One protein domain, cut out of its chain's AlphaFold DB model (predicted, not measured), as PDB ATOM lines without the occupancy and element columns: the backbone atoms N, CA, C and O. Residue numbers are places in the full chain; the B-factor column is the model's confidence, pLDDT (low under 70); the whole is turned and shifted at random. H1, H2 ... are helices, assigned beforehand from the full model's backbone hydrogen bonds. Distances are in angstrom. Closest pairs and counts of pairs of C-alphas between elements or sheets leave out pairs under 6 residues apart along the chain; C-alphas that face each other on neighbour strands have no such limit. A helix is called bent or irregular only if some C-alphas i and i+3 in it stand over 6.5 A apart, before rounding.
ATOM      1  N   GLU A  45      40.957 -68.983  55.295       54.53
ATOM      2  CA  GLU A  45      39.861 -68.037  55.020       54.53
ATOM      3  C   GLU A  45      40.355 -66.587  54.861       54.53
ATOM      4  O   GLU A  45      39.742 -65.795  54.148       54.53
ATOM      5  N   SER A  46      41.514 -66.251  55.438       50.62
ATOM      6  CA  SER A  46      42.145 -64.934  55.343       50.62
ATOM      7  C   SER A  46      42.568 -64.517  53.929       50.62
ATOM      8  O   SER A  46      42.571 -63.323  53.639       50.62
ATOM      9  N   GLU A  47      42.900 -65.448  53.028       49.50
ATOM     10  CA  GLU A  47      43.400 -65.093  51.685       49.50
ATOM     11  C   GLU A  47      42.286 -64.862  50.651       49.50
ATOM     12  O   GLU A  47      42.510 -64.190  49.648       49.50
ATOM     13  N   LYS A  48      41.060 -65.344  50.896       49.44
ATOM     14  CA  LYS A  48      39.890 -65.060  50.034       49.44
ATOM     15  C   LYS A  48      39.250 -63.694  50.305       49.44
ATOM     16  O   LYS A  48      38.494 -63.202  49.471       49.44
ATOM     17  N   VAL A  49      39.531 -63.094  51.461       49.47
ATOM     18  CA  VAL A  49      38.798 -61.929  51.987       49.47
ATOM     19  C   VAL A  49      39.575 -60.611  51.823       49.47
ATOM     20  O   VAL A  49      38.984 -59.540  51.851       49.47
ATOM     21  N   GLY A  50      40.890 -60.645  51.595       47.59
ATOM     22  CA  GLY A  50      41.708 -59.423  51.581       47.59
ATOM     23  C   GLY A  50      41.524 -58.512  50.359       47.59
ATOM     24  O   GLY A  50      41.529 -57.290  50.500       47.59
ATOM     25  N   GLU A  51      41.364 -59.081  49.162       46.59
ATOM     26  CA  GLU A  51      41.464 -58.310  47.909       46.59
ATOM     27  C   GLU A  51      40.102 -57.928  47.313       46.59
ATOM     28  O   GLU A  51      39.920 -56.787  46.898       46.59
ATOM     29  N   ILE A  52      39.120 -58.836  47.350       49.22
ATOM     30  CA  ILE A  52      37.772 -58.606  46.793       49.22
ATOM     31  C   ILE A  52      37.002 -57.568  47.628       49.22
ATOM     32  O   ILE A  52      36.338 -56.690  47.089       49.22
ATOM     33  N   TYR A  53      37.149 -57.598  48.955       51.44
ATOM     34  CA  TYR A  53      36.421 -56.685  49.840       51.44
ATOM     35  C   TYR A  53      36.972 -55.248  49.788       51.44
ATOM     36  O   TYR A  53      36.216 -54.293  49.908       51.44
ATOM     37  N   SER A  54      38.277 -55.055  49.578       56.66
ATOM     38  CA  SER A  54      38.909 -53.727  49.677       56.66
ATOM     39  C   SER A  54      38.473 -52.751  48.574       56.66
ATOM     40  O   SER A  54      38.354 -51.549  48.820       56.66
ATOM     41  N   THR A  55      38.211 -53.244  47.362       58.31
ATOM     42  CA  THR A  55      37.725 -52.418  46.245       58.31
ATOM     43  C   THR A  55      36.222 -52.173  46.323       58.31
ATOM     44  O   THR A  55      35.786 -51.040  46.123       58.31
ATOM     45  N   ASP A  56      35.446 -53.197  46.685       61.03
ATOM     46  CA  ASP A  56      33.987 -53.100  46.784       61.03
ATOM     47  C   ASP A  56      33.549 -52.214  47.964       61.03
ATOM     48  O   ASP A  56      32.594 -51.447  47.837       61.03
ATOM     49  N   LEU A  57      34.285 -52.230  49.086       65.62
ATOM     50  CA  LEU A  57      34.033 -51.315  50.207       65.62
ATOM     51  C   LEU A  57      34.319 -49.851  49.844       65.62
ATOM     52  O   LEU A  57      33.506 -48.987  50.157       65.62
ATOM     53  N   LYS A  58      35.424 -49.555  49.145       71.62
ATOM     54  CA  LYS A  58      35.745 -48.172  48.739       71.62
ATOM     55  C   LYS A  58      34.734 -47.610  47.744       71.62
ATOM     56  O   LYS A  58      34.296 -46.476  47.905       71.62
ATOM     57  N   ALA A  59      34.324 -48.415  46.763       73.06
ATOM     58  CA  ALA A  59      33.275 -48.035  45.822       73.06
ATOM     59  C   ALA A  59      31.932 -47.789  46.535       73.06
ATOM     60  O   ALA A  59      31.208 -46.853  46.197       73.06
ATOM     61  N   SER A  60      31.614 -48.589  47.559       80.38
ATOM     62  CA  SER A  60      30.426 -48.381  48.391       80.38
ATOM     63  C   SER A  60      30.509 -47.100  49.231       80.38
ATOM     64  O   SER A  60      29.500 -46.411  49.380       80.38
ATOM     65  N   ASP A  61      31.678 -46.768  49.781       83.19
ATOM     66  CA  ASP A  61      31.880 -45.555  50.583       83.19
ATOM     67  C   ASP A  61      31.772 -44.282  49.732       83.19
ATOM     68  O   ASP A  61      31.134 -43.312  50.150       83.19
ATOM     69  N   GLU A  62      32.340 -44.290  48.522       88.25
ATOM     70  CA  GLU A  62      32.230 -43.184  47.560       88.25
ATOM     71  C   GLU A  62      30.775 -42.971  47.122       88.25
ATOM     72  O   GLU A  62      30.258 -41.858  47.233       88.25
ATOM     73  N   ALA A  63      30.065 -44.041  46.744       89.81
ATOM     74  CA  ALA A  63      28.649 -43.963  46.381       89.81
ATOM     75  C   ALA A  63      27.772 -43.454  47.540       89.81
ATOM     76  O   ALA A  63      26.819 -42.699  47.338       89.81
ATOM     77  N   LEU A  64      28.096 -43.836  48.778       92.69
ATOM     78  CA  LEU A  64      27.386 -43.376  49.968       92.69
ATOM     79  C   LEU A  64      27.672 -41.899  50.273       92.69
ATOM     80  O   LEU A  64      26.774 -41.184  50.725       92.69
ATOM     81  N   ALA A  65      28.894 -41.425  50.022       93.44
ATOM     82  CA  ALA A  65      29.238 -40.013  50.127       93.44
ATOM     83  C   ALA A  65      28.496 -39.174  49.074       93.44
ATOM     84  O   ALA A  65      27.896 -38.159  49.426       93.44
ATOM     85  N   GLU A  66      28.458 -39.624  47.819       94.56
ATOM     86  CA  GLU A  66      27.701 -38.975  46.739       94.56
ATOM     87  C   GLU A  66      26.192 -38.947  47.017       94.56
ATOM     88  O   GLU A  66      25.535 -37.922  46.843       94.56
ATOM     89  N   ALA A  67      25.627 -40.043  47.527       94.81
ATOM     90  CA  ALA A  67      24.217 -40.079  47.899       94.81
ATOM     91  C   ALA A  67      23.890 -39.062  49.006       94.81
ATOM     92  O   ALA A  67      22.848 -38.408  48.964       94.81
ATOM     93  N   LYS A  68      24.782 -38.891  49.991       95.38
ATOM     94  CA  LYS A  68      24.602 -37.897  51.059       95.38
ATOM     95  C   LYS A  68      24.657 -36.466  50.533       95.38
ATOM     96  O   LYS A  68      23.809 -35.663  50.915       95.38
ATOM     97  N   THR A  69      25.608 -36.152  49.653       96.69
ATOM     98  CA  THR A  69      25.708 -34.806  49.071       96.69
ATOM     99  C   THR A  69      24.500 -34.483  48.193       96.69
ATOM    100  O   THR A  69      23.992 -33.362  48.246       96.69
ATOM    101  N   GLU A  70      23.972 -35.461  47.452       96.62
ATOM    102  CA  GLU A  70      22.755 -35.269  46.662       96.62
ATOM    103  C   GLU A  70      21.514 -35.099  47.549       96.62
ATOM    104  O   GLU A  70      20.692 -34.226  47.282       96.62
ATOM    105  N   ILE A  71      21.394 -35.842  48.654       97.50
ATOM    106  CA  ILE A  71      20.311 -35.633  49.632       97.50
ATOM    107  C   ILE A  71      20.353 -34.207  50.194       97.50
ATOM    108  O   ILE A  71      19.318 -33.542  50.267       97.50
ATOM    109  N   GLU A  72      21.531 -33.702  50.563       97.31
ATOM    110  CA  GLU A  72      21.683 -32.319  51.027       97.31
ATOM    111  C   GLU A  72      21.294 -31.308  49.942       97.31
ATOM    112  O   GLU A  72      20.564 -30.348  50.210       97.31
ATOM    113  N   ARG A  73      21.723 -31.532  48.695       97.50
ATOM    114  CA  ARG A  73      21.351 -30.694  47.549       97.50
ATOM    115  C   ARG A  73      19.837 -30.678  47.333       97.50
ATOM    116  O   ARG A  73      19.257 -29.598  47.209       97.50
ATOM    117  N   LEU A  74      19.195 -31.844  47.305       97.94
ATOM    118  CA  LEU A  74      17.753 -31.979  47.107       97.94
ATOM    119  C   LEU A  74      16.972 -31.325  48.244       97.94
ATOM    120  O   LEU A  74      16.041 -30.573  47.971       97.94
ATOM    121  N   ASN A  75      17.386 -31.517  49.497       97.38
ATOM    122  CA  ASN A  75      16.764 -30.855  50.645       97.38
ATOM    123  C   ASN A  75      16.835 -29.326  50.530       97.38
ATOM    124  O   ASN A  75      15.843 -28.643  50.784       97.38
ATOM    125  N   ASN A  76      17.968 -28.780  50.079       97.31
ATOM    126  CA  ASN A  76      18.107 -27.344  49.836       97.31
ATOM    127  C   ASN A  76      17.194 -26.852  48.701       97.31
ATOM    128  O   ASN A  76      16.571 -25.795  48.821       97.31
ATOM    129  N   ILE A  77      17.080 -27.609  47.606       97.56
ATOM    130  CA  ILE A  77      16.168 -27.288  46.496       97.56
ATOM    131  C   ILE A  77      14.713 -27.318  46.973       97.56
ATOM    132  O   ILE A  77      13.952 -26.397  46.674       97.56
ATOM    133  N   ILE A  78      14.329 -28.330  47.751       96.38
ATOM    134  CA  ILE A  78      12.983 -28.458  48.314       96.38
ATOM    135  C   ILE A  78      12.686 -27.264  49.223       96.38
ATOM    136  O   ILE A  78      11.702 -26.571  48.995       96.38
ATOM    137  N   ALA A  79      13.563 -26.942  50.176       95.56
ATOM    138  CA  ALA A  79      13.363 -25.810  51.079       95.56
ATOM    139  C   ALA A  79      13.210 -24.472  50.328       95.56
ATOM    140  O   ALA A  79      12.300 -23.689  50.614       95.56
ATOM    141  N   ASN A  80      14.063 -24.224  49.329       94.88
ATOM    142  CA  ASN A  80      14.001 -23.002  48.527       94.88
ATOM    143  C   ASN A  80      12.736 -22.935  47.665       94.88
ATOM    144  O   ASN A  80      12.055 -21.912  47.660       94.88
ATOM    145  N   SER A  81      12.395 -24.026  46.978       94.06
ATOM    146  CA  SER A  81      11.202 -24.087  46.128       94.06
ATOM    147  C   SER A  81       9.909 -24.010  46.939       94.06
ATOM    148  O   SER A  81       8.975 -23.347  46.505       94.06
ATOM    149  N   MET A  82       9.853 -24.597  48.139       91.19
ATOM    150  CA  MET A  82       8.725 -24.435  49.061       91.19
ATOM    151  C   MET A  82       8.555 -22.972  49.468       91.19
ATOM    152  O   MET A  82       7.448 -22.441  49.398       91.19
ATOM    153  N   LYS A  83       9.650 -22.293  49.834       92.25
ATOM    154  CA  LYS A  83       9.619 -20.869  50.184       92.25
ATOM    155  C   LYS A  83       9.136 -20.004  49.018       92.25
ATOM    156  O   LYS A  83       8.287 -19.137  49.215       92.25
ATOM    157  N   GLU A  84       9.648 -20.249  47.815       94.81
ATOM    158  CA  GLU A  84       9.203 -19.561  46.601       94.81
ATOM    159  C   GLU A  84       7.726 -19.852  46.304       94.81
ATOM    160  O   GLU A  84       6.966 -18.936  46.002       94.81
ATOM    161  N   ASN A  85       7.281 -21.101  46.457       93.12
ATOM    162  CA  ASN A  85       5.894 -21.487  46.212       93.12
ATOM    163  C   ASN A  85       4.924 -20.794  47.180       93.12
ATOM    164  O   ASN A  85       3.877 -20.314  46.750       93.12
TER     165      ASN A  85
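Overview. This is residues 45 to 85 of the 138 residues of an uncharacterized protein of Acinetobacter towneri (UniProt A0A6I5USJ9). One long, nearly straight helix, H2, makes almost the whole length of a thin rod, and a short turn of helix, H1, sits at its first end as a small head. The printed part has 41 residues with two named helices, H1 then H2, no named strand, and the class is all helix. The whole is extended, with a radius of gyration of the C-alphas of 18.0 A and spans of 58 by 11 by 7 A.

Arrangement. H1, residues 45 to 49, and H2, residues 52 to 85, meet only through their link, a tight one of 2 residues. Residues 45 to 85 stand free, with no C-alpha 8 or more residues away along the chain within 10 A. In H1, 0 of 1 O i to N i+4 pairs and 0 of 2 O i to N i+3 pairs are within hydrogen-bond range; in H2, 28 of 30 O i to N i+4 pairs are.

Along the chain. H1 begins at C-alpha 45 (39.861, -68.037, 55.020) and measures 6.9 A from first to last C-alpha. H2 runs 48.9 A from C-alpha 52 (37.772, -58.606, 46.793) to C-alpha 85 (5.894, -21.487, 46.212). It is neither bent nor irregular, but only just: C-alphas 52 and 55 are 6.2 A apart.

Size, cuts and confidence. The two C-alphas farthest apart, those of Glu 45 and Asn 85, are 58.3 A apart. The printed part has no cut. Its mean pLDDT is 79.9, and residues 45 to 57 are under 70.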